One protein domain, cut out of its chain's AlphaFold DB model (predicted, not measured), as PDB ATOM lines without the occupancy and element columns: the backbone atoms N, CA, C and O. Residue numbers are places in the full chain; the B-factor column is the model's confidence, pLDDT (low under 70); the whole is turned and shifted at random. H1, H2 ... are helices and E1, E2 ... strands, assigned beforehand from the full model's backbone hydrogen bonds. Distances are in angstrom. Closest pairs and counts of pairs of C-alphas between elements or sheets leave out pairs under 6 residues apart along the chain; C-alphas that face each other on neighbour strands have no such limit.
ATOM      1  N   GLY A   6     -18.456  30.964  27.008       87.75
ATOM      2  CA  GLY A   6     -17.295  31.829  26.912       87.75
ATOM      3  C   GLY A   6     -16.549  31.563  25.617       87.75
ATOM      4  O   GLY A   6     -16.975  30.737  24.798       87.75
ATOM      5  N   GLU A   7     -15.467  32.296  25.414       94.00
ATOM      6  CA  GLU A   7     -14.668  32.229  24.198       94.00
ATOM      7  C   GLU A   7     -13.229  31.862  24.550       94.00
ATOM      8  O   GLU A   7     -12.680  32.308  25.557       94.00
ATOM      9  N   VAL A   8     -12.629  31.014  23.721       95.06
ATOM     10  CA  VAL A   8     -11.199  30.730  23.748       95.06
ATOM     11  C   VAL A   8     -10.604  31.347  22.499       95.06
ATOM     12  O   VAL A   8     -11.046  31.083  21.379       95.06
ATOM     13  N   GLU A   9      -9.628  32.211  22.717       94.56
ATOM     14  CA  GLU A   9      -9.122  33.134  21.720       94.56
ATOM     15  C   GLU A   9      -7.606  33.012  21.603       94.56
ATOM     16  O   GLU A   9      -6.915  32.779  22.595       94.56
ATOM     17  N   VAL A  10      -7.080  33.186  20.393       93.31
ATOM     18  CA  VAL A  10      -5.641  33.349  20.153       93.31
ATOM     19  C   VAL A  10      -5.405  34.770  19.660       93.31
ATOM     20  O   VAL A  10      -6.067  35.206  18.722       93.31
ATOM     21  N   TYR A  11      -4.510  35.504  20.315       90.69
ATOM     22  CA  TYR A  11      -4.107  36.854  19.933       90.69
ATOM     23  C   TYR A  11      -2.596  37.023  20.099       90.69
ATOM     24  O   TYR A  11      -2.050  36.802  21.181       90.69
ATOM     25  N   GLN A  12      -1.916  37.425  19.031       87.56
ATOM     26  CA  GLN A  12      -0.460  37.467  18.893       87.56
ATOM     27  C   GLN A  12       0.202  36.144  19.303       87.56
ATOM     28  O   GLN A  12       1.225  36.130  19.988       87.56
ATOM     29  N   GLY A  13      -0.424  35.018  18.939       89.81
ATOM     30  CA  GLY A  13       0.022  33.671  19.315       89.81
ATOM     31  C   GLY A  13      -0.185  33.296  20.789       89.81
ATOM     32  O   GLY A  13       0.093  32.156  21.164       89.81
ATOM     33  N   ARG A  14      -0.695  34.209  21.624       93.75
ATOM     34  CA  ARG A  14      -1.032  33.966  23.035       93.75
ATOM     35  C   ARG A  14      -2.484  33.533  23.155       93.75
ATOM     36  O   ARG A  14      -3.338  34.026  22.425       93.75
ATOM     37  N   MET A  15      -2.776  32.631  24.087       96.19
ATOM     38  CA  MET A  15      -4.126  32.100  24.273       96.19
ATOM     39  C   MET A  15      -4.829  32.769  25.456       96.19
ATOM     40  O   MET A  15      -4.239  32.969  26.519       96.19
ATOM     41  N   PHE A  16      -6.104  33.091  25.276       95.75
ATOM     42  CA  PHE A  16      -6.952  33.735  26.270       95.75
ATOM     43  C   PHE A  16      -8.278  32.989  26.397       95.75
ATOM     44  O   PHE A  16      -8.768  32.403  25.435       95.75
ATOM     45  N   VAL A  17      -8.857  33.015  27.593       95.38
ATOM     46  CA  VAL A  17     -10.195  32.482  27.871       95.38
ATOM     47  C   VAL A  17     -11.038  33.608  28.448       95.38
ATOM     48  O   VAL A  17     -10.644  34.212  29.444       95.38
ATOM     49  N   THR A  18     -12.189  33.889  27.848       92.81
ATOM     50  CA  THR A  18     -13.078  34.991  28.233       92.81
ATOM     51  C   THR A  18     -14.474  34.474  28.564       92.81
ATOM     52  O   THR A  18     -14.927  33.460  28.031       92.81
ATOM     53  N   GLN A  19     -15.199  35.176  29.436       88.12
ATOM     54  CA  GLN A  19     -16.594  34.858  29.767       88.12
ATOM     55  C   GLN A  19     -17.564  35.587  28.806       88.12
ATOM     56  O   GLN A  19     -18.490  36.285  29.228       88.12
ATOM     57  N   GLY A  20     -17.307  35.477  27.498       76.75
ATOM     58  CA  GLY A  20     -18.048  36.141  26.422       76.75
ATOM     59  C   GLY A  20     -17.551  37.553  26.076       76.75
ATOM     60  O   GLY A  20     -16.791  38.169  26.819       76.75
ATOM     61  N   ARG A  21     -18.030  38.094  24.943       60.84
ATOM     62  CA  ARG A  21     -17.506  39.297  24.246       60.84
ATOM     63  C   ARG A  21     -17.419  40.626  25.024       60.84
ATOM     64  O   ARG A  21     -16.956  41.611  24.453       60.84
ATOM     65  N   PHE A  22     -17.877  40.716  26.274       65.31
ATOM     66  CA  PHE A  22     -17.950  41.993  27.007       65.31
ATOM     67  C   PHE A  22     -17.585  41.914  28.494       65.31
ATOM     68  O   PHE A  22     -17.880  42.848  29.237       65.31
ATOM     69  N   THR A  23     -16.974  40.824  28.950       76.56
ATOM     70  CA  THR A  23     -16.731  40.596  30.382       76.56
ATOM     71  C   THR A  23     -15.230  40.551  30.686       76.56
ATOM     72  O   THR A  23     -14.475  41.389  30.198       76.56
ATOM     73  N   THR A  24     -14.803  39.623  31.537       82.62
ATOM     74  CA  THR A  24     -13.424  39.413  31.977       82.62
ATOM     75  C   THR A  24     -12.837  38.165  31.311       82.62
ATOM     76  O   THR A  24     -13.542  37.395  30.653       82.62
ATOM     77  N   GLY A  25     -11.542  37.947  31.497       90.06
ATOM     78  CA  GLY A  25     -10.856  36.768  30.997       90.06
ATOM     79  C   GLY A  25      -9.521  36.520  31.680       90.06
ATOM     80  O   GLY A  25      -9.070  37.291  32.529       90.06
ATOM     81  N   ALA A  26      -8.880  35.428  31.286       94.44
ATOM     82  CA  ALA A  26      -7.579  35.007  31.773       94.44
ATOM     83  C   ALA A  26      -6.637  34.706  30.603       94.44
ATOM     84  O   ALA A  26      -7.044  34.164  29.576       94.44
ATOM     85  N   HIS A  27      -5.364  35.050  30.779       95.88
ATOM     86  CA  HIS A  27      -4.290  34.633  29.884       95.88
ATOM     87  C   HIS A  27      -3.830  33.218  30.247       95.88
ATOM     88  O   HIS A  27      -3.567  32.928  31.415       95.88
ATOM     89  N   ILE A  28      -3.685  32.364  29.241       96.69
ATOM     90  CA  ILE A  28      -3.116  31.027  29.377       96.69
ATOM     91  C   ILE A  28      -1.608  31.138  29.182       96.69
ATOM     92  O   ILE A  28      -1.150  31.558  28.125       96.69
ATOM     93  N   ALA A  29      -0.840  30.779  30.210       94.75
ATOM     94  CA  ALA A  29       0.616  30.870  30.166       94.75
ATOM     95  C   ALA A  29       1.218  30.038  29.018       94.75
ATOM     96  O   ALA A  29       0.737  28.943  28.706       94.75
ATOM     97  N   ASP A  30       2.311  30.527  28.436       92.94
ATOM     98  CA  ASP A  30       3.041  29.800  27.400       92.94
ATOM     99  C   ASP A  30       3.510  28.437  27.929       92.94
ATOM    100  O   ASP A  30       4.079  28.328  29.017       92.94
ATOM    101  N   GLY A  31       3.247  27.378  27.162       93.38
ATOM    102  CA  GLY A  31       3.554  26.005  27.571       93.38
ATOM    103  C   GLY A  31       2.605  25.410  28.620       93.38
ATOM    104  O   GLY A  31       2.902  24.332  29.135       93.38
ATOM    105  N   ALA A  32       1.477  26.063  28.932       96.25
ATOM    106  CA  ALA A  32       0.454  25.488  29.802       96.25
ATOM    107  C   ALA A  32      -0.020  24.120  29.285       96.25
ATOM    108  O   ALA A  32      -0.270  23.950  28.086       96.25
ATOM    109  N   SER A  33      -0.176  23.161  30.198       97.88
ATOM    110  CA  SER A  33      -0.713  21.838  29.884       97.88
ATOM    111  C   SER A  33      -2.182  21.919  29.462       97.88
ATOM    112  O   SER A  33      -2.881  22.906  29.703       97.88
ATOM    113  N   ASP A  34      -2.676  20.851  28.845       98.06
ATOM    114  CA  ASP A  34      -4.096  20.726  28.516       98.06
ATOM    115  C   ASP A  34      -4.979  20.769  29.772       98.06
ATOM    116  O   ASP A  34      -6.031  21.400  29.770       98.06
ATOM    117  N   GLU A  35      -4.511  20.202  30.886       97.81
ATOM    118  CA  GLU A  35      -5.196  20.287  32.180       97.81
ATOM    119  C   GLU A  35      -5.318  21.733  32.676       97.81
ATOM    120  O   GLU A  35      -6.394  22.141  33.107       97.81
ATOM    121  N   GLN A  36      -4.253  22.533  32.560       97.69
ATOM    122  CA  GLN A  36      -4.272  23.945  32.956       97.69
ATOM    123  C   GLN A  36      -5.219  24.779  32.084       97.69
ATOM    124  O   GLN A  36      -5.938  25.635  32.606       97.69
ATOM    125  N   LEU A  37      -5.254  24.524  30.770       97.25
ATOM    126  CA  LEU A  37      -6.207  25.168  29.864       97.25
ATOM    127  C   LEU A  37      -7.650  24.822  30.250       97.25
ATOM    128  O   LEU A  37      -8.461  25.727  30.445       97.25
ATOM    129  N   GLY A  38      -7.968  23.535  30.408       96.62
ATOM    130  CA  GLY A  38      -9.314  23.118  30.795       96.62
ATOM    131  C   GLY A  38      -9.725  23.643  32.166       96.62
ATOM    132  O   GLY A  38     -10.854  24.100  32.318       96.62
ATOM    133  N   GLN A  39      -8.811  23.668  33.141       97.31
ATOM    134  CA  GLN A  39      -9.094  24.237  34.458       97.31
ATOM    135  C   GLN A  39      -9.386  25.736  34.358       97.31
ATOM    136  O   GLN A  39     -10.349  26.203  34.953       97.31
ATOM    137  N   THR A  40      -8.636  26.477  33.536       96.06
ATOM    138  CA  THR A  40      -8.890  27.910  33.326       96.06
ATOM    139  C   THR A  40     -10.255  28.157  32.679       96.06
ATOM    140  O   THR A  40     -10.950  29.088  33.075       96.06
ATOM    141  N   ILE A  41     -10.676  27.314  31.727       94.88
ATOM    142  CA  ILE A  41     -12.029  27.373  31.142       94.88
ATOM    143  C   ILE A  41     -13.091  27.209  32.230       94.88
ATOM    144  O   ILE A  41     -14.000  28.032  32.334       94.88
ATOM    145  N   LEU A  42     -12.955  26.188  33.075       93.69
ATOM    146  CA  LEU A  42     -13.896  25.945  34.168       93.69
ATOM    147  C   LEU A  42     -13.909  27.097  35.183       93.69
ATOM    148  O   LEU A  42     -14.986  27.530  35.591       93.69
ATOM    149  N   ASP A  43     -12.740  27.624  35.547       93.25
ATOM    150  CA  ASP A  43     -12.594  28.702  36.528       93.25
ATOM    151  C   ASP A  43     -13.211  30.015  36.028       93.25
ATOM    152  O   ASP A  43     -13.990  30.640  36.748       93.25
ATOM    153  N   VAL A  44     -12.922  30.414  34.781       89.50
ATOM    154  CA  VAL A  44     -13.520  31.607  34.151       89.50
ATOM    155  C   VAL A  44     -15.040  31.460  34.068       89.50
ATOM    156  O   VAL A  44     -15.770  32.433  34.247       89.50
ATOM    157  N   TYR A  45     -15.549  30.247  33.853       87.00
ATOM    158  CA  TYR A  45     -16.988  30.022  33.691       87.00
ATOM    159  C   TYR A  45     -17.713  29.920  35.032       87.00
ATOM    160  O   TYR A  45     -18.905  30.215  35.104       87.00
ATOM    161  N   ALA A  46     -17.003  29.549  36.097       88.38
ATOM    162  CA  ALA A  46     -17.503  29.585  37.466       88.38
ATOM    163  C   ALA A  46     -17.585  31.012  38.035       88.38
ATOM    164  O   ALA A  46     -18.233  31.218  39.066       88.38
ATOM    165  N   MET A  47     -16.958  32.005  37.386       85.06
ATOM    166  CA  MET A  47     -17.066  33.401  37.806       85.06
ATOM    167  C   MET A  47     -18.531  33.864  37.750       85.06
ATOM    168  O   MET A  47     -19.253  33.517  36.808       85.06
ATOM    169  N   PRO A  48     -19.002  34.658  38.731       80.56
ATOM    170  CA  PRO A  48     -20.364  35.171  38.716       80.56
ATOM    171  C   PRO A  48     -20.604  35.956  37.427       80.56
ATOM    172  O   PRO A  48     -19.946  36.968  37.196       80.56
ATOM    173  N   SER A  49     -21.549  35.512  36.593       69.81
ATOM    174  CA  SER A  49     -21.955  36.310  35.440       69.81
ATOM    175  C   SER A  49     -22.614  37.582  35.969       69.81
ATOM    176  O   SER A  49     -23.729  37.518  36.506       69.81
ATOM    177  N   GLU A  50     -21.951  38.731  35.855       65.44
ATOM    178  CA  GLU A  50     -22.647  39.983  36.109       65.44
ATOM    179  C   GLU A  50     -23.817  40.089  35.118       65.44
ATOM    180  O   GLU A  50     -23.653  39.798  33.929       65.44
ATOM    181  N   PRO A  51     -25.033  40.431  35.582       63.88
ATOM    182  CA  PRO A  51     -26.170  40.589  34.688       63.88
ATOM    183  C   PRO A  51     -25.792  41.618  33.632       63.88
ATOM    184  O   PRO A  51     -25.377  42.702  34.026       63.88
ATOM    185  N   TRP A  52     -25.929  41.260  32.347       59.00
ATOM    186  CA  TRP A  52     -25.631  42.052  31.143       59.00
ATOM    187  C   TRP A  52     -25.918  43.551  31.312       59.00
ATOM    188  O   TRP A  52     -26.935  44.079  30.862       59.00
ATOM    189  N   LYS A  53     -25.014  44.263  31.971       59.25
ATOM    190  CA  LYS A  53     -24.942  45.707  31.931       59.25
ATOM    191  C   LYS A  53     -24.047  45.981  30.743       59.25
ATOM    192  O   LYS A  53     -22.994  45.369  30.615       59.25
ATOM    193  N   ASN A  54     -24.449  46.905  29.878       62.97
ATOM    194  CA  ASN A  54     -23.632  47.405  28.765       62.97
ATOM    195  C   ASN A  54     -22.350  48.136  29.239       62.97
ATOM    196  O   ASN A  54     -21.817  48.995  28.537       62.97
ATOM    197  N   ASP A  55     -21.869  47.833  30.444       71.81
ATOM    198  CA  ASP A  55     -20.634  48.347  30.980       71.81
ATOM    199  C   ASP A  55     -19.468  47.621  30.309       71.81
ATOM    200  O   ASP A  55     -19.186  46.455  30.568       71.81
ATOM    201  N   ARG A  56     -18.794  48.330  29.404       77.25
ATOM    202  CA  ARG A  56     -17.568  47.850  28.756       77.25
ATOM    203  C   ARG A  56     -16.335  47.975  29.659       77.25
ATOM    204  O   ARG A  56     -15.232  47.737  29.177       77.25
ATOM    205  N   GLY A  57     -16.486  48.401  30.915       84.44
ATOM    206  CA  GLY A  57     -15.410  48.534  31.898       84.44
ATOM    207  C   GLY A  57     -14.581  47.256  32.055       84.44
ATOM    208  O   GLY A  57     -13.396  47.301  31.727       84.44
ATOM    209  N   PRO A  58     -15.187  46.110  32.428       86.38
ATOM    210  CA  PRO A  58     -14.465  44.849  32.611       86.38
ATOM    211  C   PRO A  58     -13.693  44.405  31.364       86.38
ATOM    212  O   PRO A  58     -12.529  44.028  31.458       86.38
ATOM    213  N   TRP A  59     -14.301  44.540  30.181       88.06
ATOM    214  CA  TRP A  59     -13.640  44.214  28.916       88.06
ATOM    215  C   TRP A  59     -12.433  45.112  28.636       88.06
ATOM    216  O   TRP A  59     -11.364  44.640  28.258       88.06
ATOM    217  N   ARG A  60     -12.576  46.426  28.852       89.06
ATOM    218  CA  ARG A  60     -11.465  47.375  28.702       89.06
ATOM    219  C   ARG A  60     -10.334  47.070  29.673       89.06
ATOM    220  O   ARG A  60      -9.179  47.146  29.268       89.06
ATOM    221  N   GLU A  61     -10.654  46.729  30.918       90.00
ATOM    222  CA  GLU A  61      -9.663  46.345  31.924       90.00
ATOM    223  C   GLU A  61      -8.964  45.035  31.562       90.00
ATOM    224  O   GLU A  61      -7.743  44.970  31.655       90.00
ATOM    225  N   PHE A  62      -9.695  44.020  31.093       92.12
ATOM    226  CA  PHE A  62      -9.108  42.777  30.594       92.12
ATOM    227  C   PHE A  62      -8.138  43.047  29.437       92.12
ATOM    228  O   PHE A  62      -6.967  42.674  29.515       92.12
ATOM    229  N   CYS A  63      -8.577  43.754  28.393       91.19
ATOM    230  CA  CYS A  63      -7.707  44.062  27.261       91.19
ATOM    231  C   CYS A  63      -6.476  44.866  27.703       91.19
ATOM    232  O   CYS A  63      -5.354  44.500  27.354       91.19
ATOM    233  N   ALA A  64      -6.652  45.909  28.518       91.75
ATOM    234  CA  ALA A  64      -5.549  46.772  28.934       91.75
ATOM    235  C   ALA A  64      -4.563  46.072  29.883       91.75
ATOM    236  O   ALA A  64      -3.354  46.191  29.699       91.75
ATOM    237  N   ASN A  65      -5.062  45.341  30.882       93.88
ATOM    238  CA  ASN A  65      -4.245  44.815  31.977       93.88
ATOM    239  C   ASN A  65      -3.769  43.376  31.745       93.88
ATOM    240  O   ASN A  65      -2.717  43.000  32.258       93.88
ATOM    241  N   VAL A  66      -4.532  42.560  31.009       92.75
ATOM    242  CA  VAL A  66      -4.223  41.136  30.779       92.75
ATOM    243  C   VAL A  66      -3.628  40.923  29.394       92.75
ATOM    244  O   VAL A  66      -2.586  40.273  29.250       92.75
ATOM    245  N   VAL A  67      -4.269  41.476  28.363       92.31
ATOM    246  CA  VAL A  67      -3.753  41.350  26.994       92.31
ATOM    247  C   VAL A  67      -2.587  42.317  26.777       92.31
ATOM    248  O   VAL A  67      -1.564  41.918  26.221       92.31
ATOM    249  N   GLY A  68      -2.711  43.545  27.289       91.69
ATOM    250  CA  GLY A  68      -1.735  44.623  27.132       91.69
ATOM    251  C   GLY A  68      -2.056  45.583  25.984       91.69
ATOM    252  O   GLY A  68      -1.156  46.260  25.495       91.69
ATOM    253  N   ILE A  69      -3.312  45.634  25.525       88.06
ATOM    254  CA  ILE A  69      -3.735  46.479  24.403       88.06
ATOM    255  C   ILE A  69      -5.081  47.176  24.661       88.06
ATOM    256  O   ILE A  69      -5.901  46.693  25.441       88.06
ATOM    257  N   PRO A  70      -5.360  48.309  23.998       87.19
ATOM    258  CA  PRO A  70      -6.687  48.915  24.016       87.19
ATOM    259  C   PRO A  70      -7.783  47.950  23.524       87.19
ATOM    260  O   PRO A  70      -7.595  47.216  22.557       87.19
ATOM    261  N   ALA A  71      -8.950  47.954  24.177       85.88
ATOM    262  CA  ALA A  71     -10.054  47.032  23.864       85.88
ATOM    263  C   ALA A  71     -10.635  47.180  22.444       85.88
ATOM    264  O   ALA A  71     -11.189  46.231  21.898       85.88
ATOM    265  N   ASP A  72     -10.537  48.364  21.845       79.50
ATOM    266  CA  ASP A  72     -10.900  48.628  20.447       79.50
ATOM    267  C   ASP A  72      -9.931  47.972  19.451       79.50
ATOM    268  O   ASP A  72     -10.362  47.577  18.364       79.50
ATOM    269  N   ARG A  73      -8.672  47.772  19.862       81.25
ATOM    270  CA  ARG A  73      -7.617  47.070  19.117       81.25
ATOM    271  C   ARG A  73      -7.592  45.560  19.358       81.25
ATOM    272  O   ARG A  73      -6.874  44.858  18.650       81.25
ATOM    273  N   TYR A  74      -8.363  45.044  20.320       86.56
ATOM    274  CA  TYR A  74      -8.407  43.606  20.578       86.56
ATOM    275  C   TYR A  74      -9.246  42.897  19.525       86.56
ATOM    276  O   TYR A  74     -10.451  43.137  19.368       86.56
ATOM    277  N   ARG A  75      -8.569  42.040  18.769       86.12
ATOM    278  CA  ARG A  75      -9.136  41.284  17.668       86.12
ATOM    279  C   ARG A  75      -8.400  39.944  17.576       86.12
ATOM    280  O   ARG A  75      -7.266  39.927  17.108       86.12
ATOM    281  N   PRO A  76      -8.966  38.849  18.093       89.31
ATOM    282  CA  PRO A  76      -8.274  37.570  18.109       89.31
ATOM    283  C   PRO A  76      -8.181  36.977  16.700       89.31
ATOM    284  O   PRO A  76      -9.094  37.109  15.895       89.31
ATOM    285  N   GLU A  77      -7.069  36.307  16.441       89.69
ATOM    286  CA  GLU A  77      -6.707  35.623  15.195       89.69
ATOM    287  C   GLU A  77      -7.513  34.339  15.048       89.69
ATOM    288  O   GLU A  77      -7.790  33.867  13.954       89.69
ATOM    289  N   LYS A  78      -7.876  33.741  16.179       92.00
ATOM    290  CA  LYS A  78      -8.750  32.580  16.257       92.00
ATOM    291  C   LYS A  78      -9.689  32.793  17.421       92.00
ATOM    292  O   LYS A  78      -9.244  33.198  18.490       92.00
ATOM    293  N   SER A  79     -10.965  32.496  17.234       92.56
ATOM    294  CA  SER A  79     -11.958  32.558  18.300       92.56
ATOM    295  C   SER A  79     -12.897  31.373  18.173       92.56
ATOM    296  O   SER A  79     -13.414  31.083  17.092       92.56
ATOM    297  N   ALA A  80     -13.110  30.679  19.283       94.06
ATOM    298  CA  ALA A  80     -14.083  29.611  19.380       94.06
ATOM    299  C   ALA A  80     -14.913  29.776  20.645       94.06
ATOM    300  O   ALA A  80     -14.398  30.091  21.715       94.06
ATOM    301  N   ARG A  81     -16.212  29.518  20.530       93.69
ATOM    302  CA  ARG A  81     -17.126  29.468  21.665       93.69
ATOM    303  C   ARG A  81     -17.025  28.093  22.298       93.69
ATOM    304  O   ARG A  81     -17.175  27.083  21.611       93.69
ATOM    305  N   VAL A  82     -16.831  28.059  23.609       94.44
ATOM    306  CA  VAL A  82     -16.915  26.835  24.408       94.44
ATOM    307  C   VAL A  82     -18.046  27.032  25.405       94.44
ATOM    308  O   VAL A  82     -18.072  28.032  26.118       94.44
ATOM    309  N   PHE A  83     -19.030  26.143  25.440       92.00
ATOM    310  CA  PHE A  83     -20.198  26.300  26.310       92.00
ATOM    311  C   PHE A  83     -20.799  24.959  26.705       92.00
ATOM    312  O   PHE A  83     -20.593  23.957  26.026       92.00
ATOM    313  N   GLN A  84     -21.562  24.934  27.797       89.88
ATOM    314  CA  GLN A  84     -22.251  23.722  28.234       89.88
ATOM    315  C   GLN A  84     -23.739  23.777  27.860       89.88
ATOM    316  O   GLN A  84     -24.453  24.722  28.204       89.88
ATOM    317  N   ARG A  85     -24.232  22.746  27.169       87.00
ATOM    318  CA  ARG A  85     -25.637  22.581  26.781       87.00
ATOM    319  C   ARG A  85     -26.091  21.152  27.076       87.00
ATOM    320  O   ARG A  85     -25.522  20.203  26.555       87.00
ATOM    321  N   MET A  86     -27.155  21.006  27.874       86.94
ATOM    322  CA  MET A  86     -27.734  19.695  28.236       86.94
ATOM    323  C   MET A  86     -26.683  18.716  28.789       86.94
ATOM    324  O   MET A  86     -26.535  17.610  28.280       86.94
ATOM    325  N   GLU A  87     -25.920  19.166  29.789       86.50
ATOM    326  CA  GLU A  87     -24.823  18.412  30.421       86.50
ATOM    327  C   GLU A  87     -23.640  18.091  29.499       86.50
ATOM    328  O   GLU A  87     -22.657  17.552  29.980       86.50
ATOM    329  N   LYS A  88     -23.662  18.469  28.216       89.31
ATOM    330  CA  LYS A  88     -22.541  18.284  27.286       89.31
ATOM    331  C   LYS A  88     -21.786  19.580  27.069       89.31
ATOM    332  O   LYS A  88     -22.391  20.647  26.960       89.31
ATOM    333  N   TRP A  89     -20.473  19.474  26.949       93.62
ATOM    334  CA  TRP A  89     -19.654  20.572  26.463       93.62
ATOM    335  C   TRP A  89     -19.802  20.683  24.946       93.62
ATOM    336  O   TRP A  89     -20.061  19.708  24.242       93.62
ATOM    337  N   THR A  90     -19.723  21.896  24.430       94.00
ATOM    338  CA  THR A  90     -19.872  22.208  23.012       94.00
ATOM    339  C   THR A  90     -18.795  23.204  22.622       94.00
ATOM    340  O   THR A  90     -18.543  24.156  23.359       94.00
ATOM    341  N   PHE A  91     -18.169  22.963  21.478       95.38
ATOM    342  CA  PHE A  91     -17.203  23.840  20.831       95.38
ATOM    343  C   PHE A  91     -17.786  24.291  19.495       95.38
ATOM    344  O   PHE A  91     -18.272  23.453  18.743       95.38
ATOM    345  N   GLY A  92     -17.722  25.575  19.165       92.06
ATOM    346  CA  GLY A  92     -18.193  26.050  17.865       92.06
ATOM    347  C   GLY A  92     -17.583  27.382  17.467       92.06
ATOM    348  O   GLY A  92     -17.293  28.225  18.317       92.06
ATOM    349  N   THR A  93     -17.415  27.599  16.166       90.81
ATOM    350  CA  THR A  93     -17.101  28.925  15.620       90.81
ATOM    351  C   THR A  93     -18.406  29.703  15.399       90.81
ATOM    352  O   THR A  93     -19.487  29.275  15.817       90.81
ATOM    353  N   TYR A  94     -18.335  30.895  14.813       79.69
ATOM    354  CA  TYR A  94     -19.537  31.657  14.454       79.69
ATOM    355  C   TYR A  94     -20.224  31.138  13.184       79.69
ATOM    356  O   TYR A  94     -21.405  31.417  12.987       79.69
ATOM    357  N   PHE A  95     -19.501  30.394  12.346       76.38
ATOM    358  CA  PHE A  95     -19.946  30.026  11.002       76.38
ATOM    359  C   PHE A  95     -20.035  28.513  10.783       76.38
ATOM    360  O   PHE A  95     -20.765  28.079   9.893       76.38
ATOM    361  N   ASP A  96     -19.364  27.716  11.616       82.19
ATOM    362  CA  ASP A  96     -19.339  26.261  11.489       82.19
ATOM    363  C   ASP A  96     -20.317  25.572  12.449       82.19
ATOM    364  O   ASP A  96     -20.680  26.131  13.492       82.19
ATOM    365  N   PRO A  97     -20.739  24.335  12.132       87.19
ATOM    366  CA  PRO A  97     -21.523  23.518  13.044       87.19
ATOM    367  C   PRO A  97     -20.796  23.270  14.369       87.19
ATOM    368  O   PRO A  97     -19.606  22.959  14.405       87.19
ATOM    369  N   ASP A  98     -21.558  23.327  15.456       92.69
ATOM    370  CA  ASP A  98     -21.076  23.012  16.795       92.69
ATOM    371  C   ASP A  98     -20.633  21.535  16.915       92.69
ATOM    372  O   ASP A  98     -21.346  20.610  16.509       92.69
ATOM    373  N   VAL A  99     -19.492  21.296  17.563       93.75
ATOM    374  CA  VAL A  99     -18.947  19.971  17.882       93.75
ATOM    375  C   VAL A  99     -19.177  19.657  19.362       93.75
ATOM    376  O   VAL A  99     -18.875  20.457  20.247       93.75
ATOM    377  N   SER A 100     -19.724  18.474  19.650       92.44
ATOM    378  CA  SER A 100     -19.984  18.029  21.025       92.44
ATOM    379  C   SER A 100     -18.753  17.400  21.674       92.44
ATOM    380  O   SER A 100     -18.071  16.572  21.075       92.44
ATOM    381  N   ILE A 101     -18.549  17.724  22.944       92.31
ATOM    382  CA  ILE A 101     -17.538  17.164  23.839       92.31
ATOM    383  C   ILE A 101     -18.286  16.391  24.948       92.31
ATOM    384  O   ILE A 101     -19.362  16.836  25.375       92.31
ATOM    385  N   PRO A 102     -17.779  15.232  25.415       88.75
ATOM    386  CA  PRO A 102     -18.368  14.512  26.544       88.75
ATOM    387  C   PRO A 102     -18.617  15.423  27.755       88.75
ATOM    388  O   PRO A 102     -17.825  16.309  28.066       88.75
ATOM    389  N   GLY A 103     -19.759  15.234  28.415       86.44
ATOM    390  CA  GLY A 103     -20.198  16.087  29.523       86.44
ATOM    391  C   GLY A 103     -19.387  15.939  30.806       86.44
ATOM    392  O   GLY A 103     -19.259  16.879  31.584       86.44
ATOM    393  N   ASP A 104     -18.820  14.755  30.986       90.62
ATOM    394  CA  ASP A 104     -17.969  14.316  32.083       90.62
ATOM    395  C   ASP A 104     -16.472  14.478  31.779       90.62
ATOM    396  O   ASP A 104     -15.642  13.947  32.515       90.62
ATOM    397  N   ALA A 105     -16.125  15.218  30.717       92.25
ATOM    398  CA  ALA A 105     -14.741  15.489  30.357       92.25
ATOM    399  C   ALA A 105     -13.977  16.113  31.533       92.25
ATOM    400  O   ALA A 105     -14.373  17.137  32.100       92.25
ATOM    401  N   THR A 106     -12.847  15.502  31.875       96.56
ATOM    402  CA  THR A 106     -11.878  16.060  32.819       96.56
ATOM    403  C   THR A 106     -11.300  17.376  32.279       96.56
ATOM    404  O   THR A 106     -11.317  17.605  31.064       96.56
ATOM    405  N   PRO A 107     -10.719  18.241  33.134       97.00
ATOM    406  CA  PRO A 107     -10.032  19.445  32.664       97.00
ATOM    407  C   PRO A 107      -8.987  19.141  31.575       97.00
ATOM    408  O   PRO A 107      -8.929  19.832  30.563       97.00
ATOM    409  N   ALA A 108      -8.223  18.055  31.723       97.69
ATOM    410  CA  ALA A 108      -7.252  17.627  30.718       97.69
ATOM    411  C   ALA A 108      -7.899  17.284  29.365       97.69
ATOM    412  O   ALA A 108      -7.413  17.727  28.328       97.69
ATOM    413  N   GLU A 109      -9.007  16.539  29.354       96.81
ATOM    414  CA  GLU A 109      -9.716  16.178  28.119       96.81
ATOM    415  C   GLU A 109     -10.354  17.394  27.442       96.81
ATOM    416  O   GLU A 109     -10.248  17.541  26.222       96.81
ATOM    417  N   LEU A 110     -10.971  18.287  28.224       96.06
ATOM    418  CA  LEU A 110     -11.556  19.530  27.721       96.06
ATOM    419  C   LEU A 110     -10.484  20.423  27.087       96.06
ATOM    420  O   LEU A 110     -10.649  20.870  25.952       96.06
ATOM    421  N   GLY A 111      -9.370  20.658  27.786       97.06
ATOM    422  CA  GLY A 111      -8.288  21.490  27.267       97.06
ATOM    423  C   GLY A 111      -7.609  20.883  26.041       97.06
ATOM    424  O   GLY A 111      -7.383  21.596  25.064       97.06
ATOM    425  N   ALA A 112      -7.365  19.567  26.034       97.56
ATOM    426  CA  ALA A 112      -6.769  18.873  24.890       97.56
ATOM    427  C   ALA A 112      -7.665  18.964  23.649       97.56
ATOM    428  O   ALA A 112      -7.185  19.205  22.538       97.56
ATOM    429  N   PHE A 113      -8.980  18.805  23.835       97.00
ATOM    430  CA  PHE A 113      -9.957  18.972  22.767       97.00
ATOM    431  C   PHE A 113      -9.927  20.401  22.215       97.00
ATOM    432  O   PHE A 113      -9.701  20.588  21.022       97.00
ATOM    433  N   VAL A 114     -10.102  21.408  23.078       95.94
ATOM    434  CA  VAL A 114     -10.169  22.819  22.669       95.94
ATOM    435  C   VAL A 114      -8.890  23.243  21.955       95.94
ATOM    436  O   VAL A 114      -8.965  23.861  20.897       95.94
ATOM    437  N   ARG A 115      -7.715  22.871  22.479       96.50
ATOM    438  CA  ARG A 115      -6.428  23.190  21.853       96.50
ATOM    439  C   ARG A 115      -6.319  22.603  20.449       96.50
ATOM    440  O   ARG A 115      -5.867  23.302  19.548       96.50
ATOM    441  N   ARG A 116      -6.720  21.341  20.262       96.44
ATOM    442  CA  ARG A 116      -6.673  20.671  18.955       96.44
ATOM    443  C   ARG A 116      -7.586  21.356  17.943       96.44
ATOM    444  O   ARG A 116      -7.121  21.681  16.855       96.44
ATOM    445  N   GLU A 117      -8.849  21.588  18.298       95.62
ATOM    446  CA  GLU A 117      -9.807  22.209  17.375       95.62
ATOM    447  C   GLU A 117      -9.413  23.657  17.055       95.62
ATOM    448  O   GLU A 117      -9.398  24.054  15.894       95.62
ATOM    449  N   LEU A 118      -8.983  24.433  18.055       93.88
ATOM    450  CA  LEU A 118      -8.503  25.803  17.858       93.88
ATOM    451  C   LEU A 118      -7.217  25.844  17.011       93.88
ATOM    452  O   LEU A 118      -7.035  26.743  16.191       93.88
ATOM    453  N   ALA A 119      -6.317  24.867  17.152       93.50
ATOM    454  CA  ALA A 119      -5.138  24.756  16.294       93.50
ATOM    455  C   ALA A 119      -5.508  24.472  14.828       93.50
ATOM    456  O   ALA A 119      -4.831  24.993  13.945       93.50
ATOM    457  N   ALA A 120      -6.583  23.715  14.589       93.50
ATOM    458  CA  ALA A 120      -7.076  23.373  13.256       93.50
ATOM    459  C   ALA A 120      -7.823  24.515  12.546       93.50
ATOM    460  O   ALA A 120      -7.977  24.457  11.329       93.50
ATOM    461  N   LEU A 121      -8.270  25.550  13.270       91.81
ATOM    462  CA  LEU A 121      -8.872  26.727  12.642       91.81
ATOM    463  C   LEU A 121      -7.834  27.493  11.818       91.81
ATOM    464  O   LEU A 121      -6.721  27.748  12.290       91.81
TER     465      LEU A 121
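AT A GLANCE: This is residues 6 to 121 of the 438 residues of an uncharacterized protein of Actinoplanes campanulatus (UniProt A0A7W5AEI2). A strongly twisted sheet of six strands forms a slab, with H1 and H3 packed on one face and H2 alone on the other: three layers, helices on both faces of a sheet. H1 packs mostly on E2 and E3, H3 mostly on E5 and E4, and H2 covers E3 and E2 from the opposite face. The printed part has 116 residues, with three named helices and six named strands in the order E1 E2 E3 H1 H2 E4 E5 E6 H3, of mixed class. The sheet runs E3 E2 E1 E4 E5 E6, all antiparallel, as two meanders, E1 E2 E3 and E4 E5 E6, each strand the antiparallel neighbour of the one before. The whole is compact, with a radius of gyration of the C-alphas of 13.6 A, and rounded, spanning 35 by 31 by 27 A.

HOW THE PARTS SIT: Start with E1, residues 6 to 11, and E2, residues 14 to 18, a hairpin with N 9 and O 16 at 2.9 A. E3, residues 25 to 28, is an edge strand and forms a hairpin with E2, N 26 and O 17 at 2.8 A. H1, residues 34 to 46, is on the sheet; its closest C-alphas to E2 are those of Ile 41 and Val 17, 6.3 A apart. H2, residues 57 to 67, lies on the opposite face, over E3 and E2, at a height over the sheet of 9.4 A. It runs along the strands, at 16 degrees to E2 on the local plane, and its closest C-alphas to E3 are those of Phe 62 and Gly 25, 6.3 A apart. E4, residues 78 to 85, pairs with E1, N 8 and O 80 at 2.8 A. It forms a hairpin with E5, residues 88 to 92, N 90 and O 83 at 2.7 A. E6, residues 99 to 101, is the other edge strand, N 99 and O 91 at 2.7 A across its hairpin with E5. H3, residues 107 to 120, lies over E4 on the same face as H1, at a height of 7.0 A, slantwise to the strands at 41 degrees to E4 on the local plane. H3 and H1 touch, about perpendicular at 78 degrees, with the closest C-alphas, Ala 108 and Glu 35, 3.7 A apart. H2 is apart from H1 and H3. In H1, H2 and H3 every O i to N i+4 pair is within hydrogen-bond range.

IN THESE COORDINATES: Find C-alpha 6 at (-17.295, 31.829, 26.912), where E1 begins. H1 is 18.4 A long from first to last C-alpha, and H2 14.5 A. E4, the longest strand, runs 22.3 A from C-alpha 78 at (-8.750, 32.580, 16.257). H3 runs 20.0 A to C-alpha 120 at (-7.076, 23.373, 13.256).

THE WHOLE: The C-alphas farthest apart, those of Pro 70 and Asp 104, are 37.3 A apart. The printed part has no cut, and its links are tight or short. Look at residues 21 to 22 and 49 to 54 for pLDDT under 70; the mean of the printed part is 89.1.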